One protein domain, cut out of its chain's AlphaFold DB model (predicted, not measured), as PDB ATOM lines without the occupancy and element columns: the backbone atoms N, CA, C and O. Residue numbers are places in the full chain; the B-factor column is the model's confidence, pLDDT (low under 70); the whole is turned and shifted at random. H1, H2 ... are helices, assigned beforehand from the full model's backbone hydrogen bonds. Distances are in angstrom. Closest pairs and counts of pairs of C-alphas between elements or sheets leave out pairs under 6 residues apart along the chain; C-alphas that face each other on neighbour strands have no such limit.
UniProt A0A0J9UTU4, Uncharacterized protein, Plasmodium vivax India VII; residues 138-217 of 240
ATOM      1  N   GLY A 138     -25.986  36.342  32.551       88.06
ATOM      2  CA  GLY A 138     -26.397  37.739  32.698       88.06
ATOM      3  C   GLY A 138     -27.606  37.913  33.620       88.06
ATOM      4  O   GLY A 138     -27.550  38.738  34.525       88.06
ATOM      5  N   VAL A 139     -28.657  37.090  33.479       87.81
ATOM      6  CA  VAL A 139     -29.817  37.147  34.392       87.81
ATOM      7  C   VAL A 139     -29.379  36.864  35.830       87.81
ATOM      8  O   VAL A 139     -29.718  37.636  36.723       87.81
ATOM      9  N   THR A 140     -28.566  35.826  36.048       88.44
ATOM     10  CA  THR A 140     -28.052  35.477  37.389       88.44
ATOM     11  C   THR A 140     -27.273  36.637  38.020       88.44
ATOM     12  O   THR A 140     -27.435  36.938  39.201       88.44
ATOM     13  N   GLN A 141     -26.450  37.332  37.232       90.62
ATOM     14  CA  GLN A 141     -25.663  38.468  37.716       90.62
ATOM     15  C   GLN A 141     -26.520  39.703  38.010       90.62
ATOM     16  O   GLN A 141     -26.261  40.398  38.993       90.62
ATOM     17  N   VAL A 142     -27.570  39.956  37.222       89.69
ATOM     18  CA  VAL A 142     -28.550  41.011  37.528       89.69
ATOM     19  C   VAL A 142     -29.265  40.709  38.845       89.69
ATOM     20  O   VAL A 142     -29.332  41.582  39.706       89.69
ATOM     21  N   GLN A 143     -29.745  39.477  39.041       88.06
ATOM     22  CA  GLN A 143     -30.407  39.063  40.285       88.06
ATOM     23  C   GLN A 143     -29.503  39.262  41.504       88.06
ATOM     24  O   GLN A 143     -29.908  39.870  42.495       88.06
ATOM     25  N   LYS A 144     -28.253  38.802  41.405       89.94
ATOM     26  CA  LYS A 144     -27.253  38.973  42.458       89.94
ATOM     27  C   LYS A 144     -27.005  40.452  42.764       89.94
ATOM     28  O   LYS A 144     -27.042  40.834  43.928       89.94
ATOM     29  N   ALA A 145     -26.807  41.283  41.740       90.62
ATOM     30  CA  ALA A 145     -26.563  42.713  41.918       90.62
ATOM     31  C   ALA A 145     -27.741  43.426  42.606       90.62
ATOM     32  O   ALA A 145     -27.520  44.286  43.458       90.62
ATOM     33  N   LEU A 146     -28.983  43.048  42.276       88.94
ATOM     34  CA  LEU A 146     -30.191  43.562  42.930       88.94
ATOM     35  C   LEU A 146     -30.276  43.145  44.411       88.94
ATOM     36  O   LEU A 146     -30.643  43.958  45.259       88.94
ATOM     37  N   GLU A 147     -29.902  41.908  44.742       88.25
ATOM     38  CA  GLU A 147     -29.875  41.416  46.128       88.25
ATOM     39  C   GLU A 147     -28.764  42.090  46.958       88.25
ATOM     40  O   GLU A 147     -28.966  42.439  48.125       88.25
ATOM     41  N   GLU A 148     -27.597  42.319  46.351       89.56
ATOM     42  CA  GLU A 148     -26.462  43.009  46.968       89.56
ATOM     43  C   GLU A 148     -26.797  44.466  47.295       89.56
ATOM     44  O   GLU A 148     -26.663  44.880  48.451       89.56
ATOM     45  N   ILE A 149     -27.304  45.230  46.315       88.44
ATOM     46  CA  ILE A 149     -27.686  46.632  46.535       88.44
ATOM     47  C   ILE A 149     -28.824  46.754  47.549       88.44
ATOM     48  O   ILE A 149     -28.802  47.639  48.403       88.44
ATOM     49  N   CYS A 150     -29.788  45.830  47.510       86.38
ATOM     50  CA  CYS A 150     -30.850  45.727  48.504       86.38
ATOM     51  C   CYS A 150     -30.287  45.551  49.921       86.38
ATOM     52  O   CYS A 150     -30.729  46.217  50.855       86.38
ATOM     53  N   SER A 151     -29.294  44.676  50.080       85.88
ATOM     54  CA  SER A 151     -28.758  44.331  51.396       85.88
ATOM     55  C   SER A 151     -27.880  45.437  51.991       85.88
ATOM     56  O   SER A 151     -27.866  45.605  53.209       85.88
ATOM     57  N   ILE A 152     -27.198  46.241  51.166       84.31
ATOM     58  CA  ILE A 152     -26.446  47.411  51.657       84.31
ATOM     59  C   ILE A 152     -27.318  48.661  51.811       84.31
ATOM     60  O   ILE A 152     -26.977  49.523  52.614       84.31
ATOM     61  N   LYS A 153     -28.444  48.777  51.092       82.00
ATOM     62  CA  LYS A 153     -29.324  49.958  51.140       82.00
ATOM     63  C   LYS A 153     -29.746  50.314  52.565       82.00
ATOM     64  O   LYS A 153     -29.766  51.493  52.902       82.00
ATOM     65  N   GLU A 154     -30.093  49.327  53.389       72.44
ATOM     66  CA  GLU A 154     -30.489  49.567  54.784       72.44
ATOM     67  C   GLU A 154     -29.317  50.063  55.638       72.44
ATOM     68  O   GLU A 154     -29.498  50.994  56.418       72.44
ATOM     69  N   LYS A 155     -28.105  49.526  55.440       74.56
ATOM     70  CA  LYS A 155     -26.891  50.021  56.111       74.56
ATOM     71  C   LYS A 155     -26.600  51.475  55.719       74.56
ATOM     72  O   LYS A 155     -26.483  52.330  56.584       74.56
ATOM     73  N   LEU A 156     -26.632  51.768  54.417       74.94
ATOM     74  CA  LEU A 156     -26.395  53.111  53.874       74.94
ATOM     75  C   LEU A 156     -27.463  54.136  54.296       74.94
ATOM     76  O   LEU A 156     -27.184  55.329  54.323       74.94
ATOM     77  N   LYS A 157     -28.687  53.688  54.611       66.50
ATOM     78  CA  LYS A 157     -29.752  54.536  55.169       66.50
ATOM     79  C   LYS A 157     -29.663  54.698  56.685       66.50
ATOM     80  O   LYS A 157     -30.085  55.730  57.184       66.50
ATOM     81  N   ASN A 158     -29.177  53.711  57.431       54.06
ATOM     82  CA  ASN A 158     -29.098  53.795  58.894       54.06
ATOM     83  C   ASN A 158     -27.913  54.638  59.381       54.06
ATOM     84  O   ASN A 158     -27.987  55.193  60.474       54.06
ATOM     85  N   ASP A 159     -26.890  54.826  58.549       52.81
ATOM     86  CA  ASP A 159     -25.792  55.769  58.810       52.81
ATOM     87  C   ASP A 159     -26.216  57.248  58.634       52.81
ATOM     88  O   ASP A 159     -25.439  58.179  58.840       52.81
ATOM     89  N   SER A 160     -27.494  57.494  58.315       48.56
ATOM     90  CA  SER A 160     -28.013  58.797  57.920       48.56
ATOM     91  C   SER A 160     -28.055  59.853  59.035       48.56
ATOM     92  O   SER A 160     -29.087  60.185  59.617       48.56
ATOM     93  N   LYS A 161     -26.958  60.604  59.133       50.91
ATOM     94  CA  LYS A 161     -27.045  62.072  59.025       50.91
ATOM     95  C   LYS A 161     -27.236  62.463  57.551       50.91
ATOM     96  O   LYS A 161     -26.421  63.205  56.992       50.91
ATOM     97  N   GLU A 162     -28.282  61.919  56.912       53.66
ATOM     98  CA  GLU A 162     -28.521  62.043  55.469       53.66
ATOM     99  C   GLU A 162     -28.459  63.524  55.082       53.66
ATOM    100  O   GLU A 162     -29.231  64.351  55.570       53.66
ATOM    101  N   ASN A 163     -27.533  63.832  54.175       53.88
ATOM    102  CA  ASN A 163     -27.383  65.118  53.491       53.88
ATOM    103  C   ASN A 163     -26.644  66.236  54.241       53.88
ATOM    104  O   ASN A 163     -26.845  67.400  53.906       53.88
ATOM    105  N   SER A 164     -25.756  65.933  55.194       57.78
ATOM    106  CA  SER A 164     -24.858  66.970  55.748       57.78
ATOM    107  C   SER A 164     -23.370  66.771  55.436       57.78
ATOM    108  O   SER A 164     -22.637  67.757  55.380       57.78
ATOM    109  N   ASN A 165     -22.920  65.538  55.167       75.19
ATOM    110  CA  ASN A 165     -21.522  65.237  54.852       75.19
ATOM    111  C   ASN A 165     -21.328  64.969  53.347       75.19
ATOM    112  O   ASN A 165     -21.902  64.034  52.786       75.19
ATOM    113  N   ILE A 166     -20.502  65.797  52.702       79.69
ATOM    114  CA  ILE A 166     -20.186  65.721  51.268       79.69
ATOM    115  C   ILE A 166     -19.506  64.392  50.924       79.69
ATOM    116  O   ILE A 166     -19.860  63.763  49.932       79.69
ATOM    117  N   GLU A 167     -18.560  63.939  51.748       80.12
ATOM    118  CA  GLU A 167     -17.776  62.729  51.477       80.12
ATOM    119  C   GLU A 167     -18.650  61.469  51.523       80.12
ATOM    120  O   GLU A 167     -18.550  60.587  50.670       80.12
ATOM    121  N   GLU A 168     -19.548  61.402  52.502       78.25
ATOM    122  CA  GLU A 168     -20.483  60.294  52.674       78.25
ATOM    123  C   GLU A 168     -21.502  60.233  51.531       78.25
ATOM    124  O   GLU A 168     -21.736  59.169  50.953       78.25
ATOM    125  N   CYS A 169     -22.038  61.390  51.129       79.56
ATOM    126  CA  CYS A 169     -22.930  61.479  49.978       79.56
ATOM    127  C   CYS A 169     -22.239  61.051  48.671       79.56
ATOM    128  O   CYS A 169     -22.804  60.262  47.909       79.56
ATOM    129  N   SER A 170     -21.003  61.504  48.434       82.06
ATOM    130  CA  SER A 170     -20.217  61.107  47.260       82.06
ATOM    131  C   SER A 170     -19.989  59.597  47.213       82.06
ATOM    132  O   SER A 170     -20.245  58.979  46.181       82.06
ATOM    133  N   LYS A 171     -19.615  58.971  48.339       83.94
ATOM    134  CA  LYS A 171     -19.453  57.507  48.430       83.94
ATOM    135  C   LYS A 171     -20.751  56.761  48.123       83.94
ATOM    136  O   LYS A 171     -20.739  55.774  47.388       83.94
ATOM    137  N   ILE A 172     -21.887  57.234  48.638       83.94
ATOM    138  CA  ILE A 172     -23.199  56.646  48.332       83.94
ATOM    139  C   ILE A 172     -23.499  56.741  46.828       83.94
ATOM    140  O   ILE A 172     -23.945  55.757  46.232       83.94
ATOM    141  N   ASN A 173     -23.236  57.887  46.194       84.69
ATOM    142  CA  ASN A 173     -23.446  58.056  44.755       84.69
ATOM    143  C   ASN A 173     -22.501  57.171  43.922       84.69
ATOM    144  O   ASN A 173     -22.958  56.556  42.960       84.69
ATOM    145  N   GLU A 174     -21.236  57.002  44.317       87.81
ATOM    146  CA  GLU A 174     -20.313  56.055  43.673       87.81
ATOM    147  C   GLU A 174     -20.836  54.613  43.723       87.81
ATOM    148  O   GLU A 174     -20.821  53.907  42.710       87.81
ATOM    149  N   ILE A 175     -21.357  54.181  44.878       88.56
ATOM    150  CA  ILE A 175     -21.981  52.861  45.039       88.56
ATOM    151  C   ILE A 175     -23.177  52.711  44.097       88.56
ATOM    152  O   ILE A 175     -23.254  51.731  43.353       88.56
ATOM    153  N   LYS A 176     -24.093  53.686  44.074       88.44
ATOM    154  CA  LYS A 176     -25.257  53.659  43.172       88.44
ATOM    155  C   LYS A 176     -24.835  53.563  41.707       88.44
ATOM    156  O   LYS A 176     -25.347  52.713  40.978       88.44
ATOM    157  N   GLN A 177     -23.875  54.386  41.285       89.06
ATOM    158  CA  GLN A 177     -23.367  54.382  39.914       89.06
ATOM    159  C   GLN A 177     -22.701  53.051  39.550       89.06
ATOM    160  O   GLN A 177     -22.887  52.568  38.432       89.06
ATOM    161  N   TYR A 178     -21.951  52.441  40.475       91.19
ATOM    162  CA  TYR A 178     -21.362  51.119  40.272       91.19
ATOM    163  C   TYR A 178     -22.441  50.073  39.977       91.19
ATOM    164  O   TYR A 178     -22.376  49.410  38.941       91.19
ATOM    165  N   TYR A 179     -23.464  49.961  40.831       91.38
ATOM    166  CA  TYR A 179     -24.525  48.968  40.635       91.38
ATOM    167  C   TYR A 179     -25.363  49.243  39.394       91.38
ATOM    168  O   TYR A 179     -25.695  48.299  38.682       91.38
ATOM    169  N   LEU A 180     -25.651  50.509  39.079       90.38
ATOM    170  CA  LEU A 180     -26.353  50.862  37.848       90.38
ATOM    171  C   LEU A 180     -25.567  50.401  36.612       90.38
ATOM    172  O   LEU A 180     -26.120  49.711  35.757       90.38
ATOM    173  N   LYS A 181     -24.266  50.715  36.540       90.75
ATOM    174  CA  LYS A 181     -23.388  50.272  35.442       90.75
ATOM    175  C   LYS A 181     -23.304  48.748  35.368       90.75
ATOM    176  O   LYS A 181     -23.378  48.190  34.279       90.75
ATOM    177  N   HIS A 182     -23.177  48.083  36.513       91.00
ATOM    178  CA  HIS A 182     -23.069  46.629  36.602       91.00
ATOM    179  C   HIS A 182     -24.357  45.934  36.135       91.00
ATOM    180  O   HIS A 182     -24.304  45.021  35.315       91.00
ATOM    181  N   ILE A 183     -25.522  46.406  36.588       90.88
ATOM    182  CA  ILE A 183     -26.831  45.905  36.152       90.88
ATOM    183  C   ILE A 183     -26.999  46.120  34.645       90.88
ATOM    184  O   ILE A 183     -27.303  45.165  33.938       90.88
ATOM    185  N   LEU A 184     -26.746  47.330  34.134       90.44
ATOM    186  CA  LEU A 184     -26.859  47.628  32.699       90.44
ATOM    187  C   LEU A 184     -25.930  46.755  31.849       90.44
ATOM    188  O   LEU A 184     -26.358  46.233  30.821       90.44
ATOM    189  N   TYR A 185     -24.689  46.554  32.295       92.75
ATOM    190  CA  TYR A 185     -23.724  45.682  31.631       92.75
ATOM    191  C   TYR A 185     -24.258  44.252  31.497       92.75
ATOM    192  O   TYR A 185     -24.279  43.697  30.397       92.75
ATOM    193  N   TYR A 186     -24.750  43.665  32.591       91.44
ATOM    194  CA  TYR A 186     -25.269  42.302  32.534       91.44
ATOM    195  C   TYR A 186     -26.584  42.195  31.781       91.44
ATOM    196  O   TYR A 186     -26.757  41.208  31.071       91.44
ATOM    197  N   ILE A 187     -27.460  43.202  31.844       89.12
ATOM    198  CA  ILE A 187     -28.656  43.256  30.995       89.12
ATOM    199  C   ILE A 187     -28.252  43.220  29.517       89.12
ATOM    200  O   ILE A 187     -28.764  42.391  28.769       89.12
ATOM    201  N   GLY A 188     -27.288  44.052  29.113       86.88
ATOM    202  CA  GLY A 188     -26.774  44.088  27.740       86.88
ATOM    203  C   GLY A 188     -26.086  42.794  27.289       86.88
ATOM    204  O   GLY A 188     -26.029  42.520  26.095       86.88
ATOM    205  N   SER A 189     -25.602  41.973  28.227       86.56
ATOM    206  CA  SER A 189     -25.007  40.660  27.935       86.56
ATOM    207  C   SER A 189     -26.037  39.547  27.679       86.56
ATOM    208  O   SER A 189     -25.676  38.454  27.241       86.56
ATOM    209  N   ILE A 190     -27.319  39.785  27.975       85.44
ATOM    210  CA  ILE A 190     -28.371  38.779  27.821       85.44
ATOM    211  C   ILE A 190     -28.815  38.753  26.358       85.44
ATOM    212  O   ILE A 190     -29.303  39.743  25.823       85.44
ATOM    213  N   SER A 191     -28.690  37.589  25.713       80.12
ATOM    214  CA  SER A 191     -29.211  37.378  24.358       80.12
ATOM    215  C   SER A 191     -30.711  37.679  24.297       80.12
ATOM    216  O   SER A 191     -31.458  37.268  25.190       80.12
ATOM    217  N   SER A 192     -31.154  38.292  23.197       73.94
ATOM    218  CA  SER A 192     -32.567  38.563  22.890       73.94
ATOM    219  C   SER A 192     -33.464  37.324  22.956       73.94
ATOM    220  O   SER A 192     -34.663  37.446  23.177       73.94
ATOM    221  N   ASN A 193     -32.886  36.132  22.789       73.81
ATOM    222  CA  ASN A 193     -33.617  34.866  22.774       73.81
ATOM    223  C   ASN A 193     -33.720  34.228  24.172       73.81
ATOM    224  O   ASN A 193     -34.258  33.130  24.318       73.81
ATOM    225  N   SER A 194     -33.188  34.886  25.205       73.25
ATOM    226  CA  SER A 194     -33.249  34.397  26.584       73.25
ATOM    227  C   SER A 194     -34.648  34.603  27.162       73.25
ATOM    228  O   SER A 194     -35.233  35.674  27.024       73.25
ATOM    229  N   SER A 195     -35.180  33.604  27.866       70.44
ATOM    230  CA  SER A 195     -36.465  33.739  28.561       70.44
ATOM    231  C   SER A 195     -36.311  34.592  29.824       70.44
ATOM    232  O   SER A 195     -35.583  34.222  30.746       70.44
ATOM    233  N   TRP A 196     -37.020  35.720  29.873       73.00
ATOM    234  CA  TRP A 196     -37.153  36.562  31.062       73.00
ATOM    235  C   TRP A 196     -38.416  36.161  31.812       73.00
ATOM    236  O   TRP A 196     -39.523  36.541  31.432       73.00
ATOM    237  N   LYS A 197     -38.269  35.372  32.876       75.81
ATOM    238  CA  LYS A 197     -39.404  35.024  33.731       75.81
ATOM    239  C   LYS A 197     -39.482  35.973  34.917       75.81
ATOM    240  O   LYS A 197     -38.480  36.229  35.580       75.81
ATOM    241  N   ASN A 198     -40.695  36.405  35.255       71.81
ATOM    242  CA  ASN A 198     -40.941  37.262  36.420       71.81
ATOM    243  C   ASN A 198     -40.435  36.640  37.730       71.81
ATOM    244  O   ASN A 198     -40.015  37.357  38.632       71.81
ATOM    245  N   GLU A 199     -40.444  35.308  37.836       74.19
ATOM    246  CA  GLU A 199     -39.950  34.597  39.019       74.19
ATOM    247  C   GLU A 199     -38.463  34.831  39.303       74.19
ATOM    248  O   GLU A 199     -38.061  34.761  40.460       74.19
ATOM    249  N   TYR A 200     -37.672  35.176  38.284       72.19
ATOM    250  CA  TYR A 200     -36.259  35.490  38.453       72.19
ATOM    251  C   TYR A 200     -36.055  36.829  39.171       72.19
ATOM    252  O   TYR A 200     -35.085  36.997  39.897       72.19
ATOM    253  N   PHE A 201     -36.984  37.771  39.058       68.69
ATOM    254  CA  PHE A 201     -36.839  39.099  39.663       68.69
ATOM    255  C   PHE A 201     -37.596  39.231  40.989       68.69
ATOM    256  O   PHE A 201     -37.872  40.340  41.443       68.69
ATOM    257  N   LYS A 202     -37.935  38.102  41.626       67.88
ATOM    258  CA  LYS A 202     -38.489  38.080  42.983       67.88
ATOM    259  C   LYS A 202     -37.388  38.389  43.997       67.88
ATOM    260  O   LYS A 202     -36.660  37.501  44.433       67.88
ATOM    261  N   VAL A 203     -37.296  39.660  44.367       67.38
ATOM    262  CA  VAL A 203     -36.490  40.155  45.489       67.38
ATOM    263  C   VAL A 203     -37.392  40.254  46.729       67.38
ATOM    264  O   VAL A 203     -38.618  40.203  46.608       67.38
ATOM    265  N   ASP A 204     -36.809  40.362  47.926       66.69
ATOM    266  CA  ASP A 204     -37.553  40.672  49.156       66.69
ATOM    267  C   ASP A 204     -38.513  41.863  48.945       66.69
ATOM    268  O   ASP A 204     -38.169  42.822  48.251       66.69
ATOM    269  N   ASN A 205     -39.711  41.823  49.538       60.44
ATOM    270  CA  ASN A 205     -40.735  42.862  49.378       60.44
ATOM    271  C   ASN A 205     -40.244  44.261  49.795       60.44
ATOM    272  O   ASN A 205     -40.701  45.258  49.233       60.44
ATOM    273  N   THR A 206     -39.301  44.367  50.738       65.31
ATOM    274  CA  THR A 206     -38.688  45.661  51.104       65.31
ATOM    275  C   THR A 206     -37.776  46.217  50.000       65.31
ATOM    276  O   THR A 206     -37.503  47.421  49.941       65.31
ATOM    277  N   CYS A 207     -37.395  45.369  49.049       72.75
ATOM    278  CA  CYS A 207     -36.520  45.636  47.916       72.75
ATOM    279  C   CYS A 207     -37.186  45.330  46.572       72.75
ATOM    280  O   CYS A 207     -36.554  44.795  45.661       72.75
ATOM    281  N   SER A 208     -38.453  45.721  46.423       73.31
ATOM    282  CA  SER A 208     -39.100  45.754  45.111       73.31
ATOM    283  C   SER A 208     -38.242  46.517  44.085       73.31
ATOM    284  O   SER A 208     -37.473  47.417  44.437       73.31
ATOM    285  N   LEU A 209     -38.393  46.195  42.796       73.38
ATOM    286  CA  LEU A 209     -37.676  46.897  41.722       73.38
ATOM    287  C   LEU A 209     -37.894  48.417  41.772       73.38
ATOM    288  O   LEU A 209     -36.952  49.168  41.544       73.38
ATOM    289  N   ILE A 210     -39.099  48.861  42.144       75.31
ATOM    290  CA  ILE A 210     -39.431  50.279  42.348       75.31
ATOM    291  C   ILE A 210     -38.585  50.865  43.487       75.31
ATOM    292  O   ILE A 210     -37.919  51.879  43.315       75.31
ATOM    293  N   ASN A 211     -38.508  50.173  44.625       77.94
ATOM    294  CA  ASN A 211     -37.719  50.624  45.771       77.94
ATOM    295  C   ASN A 211     -36.210  50.670  45.482       77.94
ATOM    296  O   ASN A 211     -35.488  51.444  46.122       77.94
ATOM    297  N   ILE A 212     -35.711  49.799  44.601       81.06
ATOM    298  CA  ILE A 212     -34.317  49.816  44.142       81.06
ATOM    299  C   ILE A 212     -34.112  50.964  43.155       81.06
ATOM    300  O   ILE A 212     -33.141  51.701  43.299       81.06
ATOM    301  N   TYR A 213     -35.035  51.161  42.214       81.00
ATOM    302  CA  TYR A 213     -35.012  52.284  41.280       81.00
ATOM    303  C   TYR A 213     -34.933  53.625  42.016       81.00
ATOM    304  O   TYR A 213     -33.997  54.387  41.785       81.00
ATOM    305  N   ASP A 214     -35.822  53.866  42.981       81.62
ATOM    306  CA  ASP A 214     -35.836  55.100  43.780       81.62
ATOM    307  C   ASP A 214     -34.547  55.295  44.582       81.62
ATOM    308  O   ASP A 214     -34.089  56.416  44.800       81.62
ATOM    309  N   PHE A 215     -33.940  54.198  45.039       82.62
ATOM    310  CA  PHE A 215     -32.664  54.262  45.739       82.62
ATOM    311  C   PHE A 215     -31.508  54.604  44.796       82.62
ATOM    312  O   PHE A 215     -30.655  55.411  45.157       82.62
ATOM    313  N   LEU A 216     -31.479  54.008  43.602       83.75
ATOM    314  CA  LEU A 216     -30.429  54.215  42.607       83.75
ATOM    315  C   LEU A 216     -30.471  55.603  41.962       83.75
ATOM    316  O   LEU A 216     -29.472  56.004  41.368       83.75
ATOM    317  N   GLN A 217     -31.571  56.348  42.106       81.19
ATOM    318  CA  GLN A 217     -31.618  57.746  41.691       81.19
ATOM    319  C   GLN A 217     -30.516  58.553  42.391       81.19
ATOM    320  O   GLN A 217     -30.337  58.515  43.621       81.19
TER     321      GLN A 217
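This is residues 138 to 217 of the 240 residues of an uncharacterized protein of Plasmodium vivax India VII (UniProt A0A0J9UTU4). A long helical hairpin, H2 and H1 side by side, has the shorter H4 packed steeply across both helices, with little H3 near the beginning of H1. Residues 162 to 167 stick out at one end. The printed part has 80 residues with four named helices, H1 to H4 in chain order, and is all helix; it is only just compact, close to loose, with a radius of gyration of the C-alphas of 14.0 A and spans of 47 by 24 by 15 A.

H2, residues 166 to 188, touches H1, residues 138 to 158, at a shallow tilt of 16 degrees, opposite ways; their closest C-alphas, Gly 138 and Tyr 186, are 4.7 A apart. H4, residues 209 to 216, touches H2 with residues 176 to 180 of H2 alone, C-alphas of Lys 176 and Leu 216 closest at 5.2 A. H4 touches H1 at a steep tilt of 61 degrees, with residues 146 to 153 of H1 alone, C-alphas of Cys 150 and Ile 212 closest at 6.9 A. H3, residues 198 to 201, only just touches H1, with 3 pairs of C-alphas within 8 A, Gln 143 and Phe 201 closest at 6.5 A. Every O i to N i+4 pair is within hydrogen-bond range in H2 and H4, and 15 of 17 are in H1; H3 is too short for one.

H2 measures 32.6 A and H1 30.8 A, from C-alpha 138 at (-26.397, 37.739, 32.698). H4 measures 10.3 A, ending with C-alpha 216 at (-30.429, 54.215, 42.607), and H3 5.5 A.

The farthest C-alphas, Ser 164 and Asn 193, are 46.8 A apart. The printed part has no cut, and its three links are short. Residues 157 to 164 and 201 to 206 have pLDDT under 70.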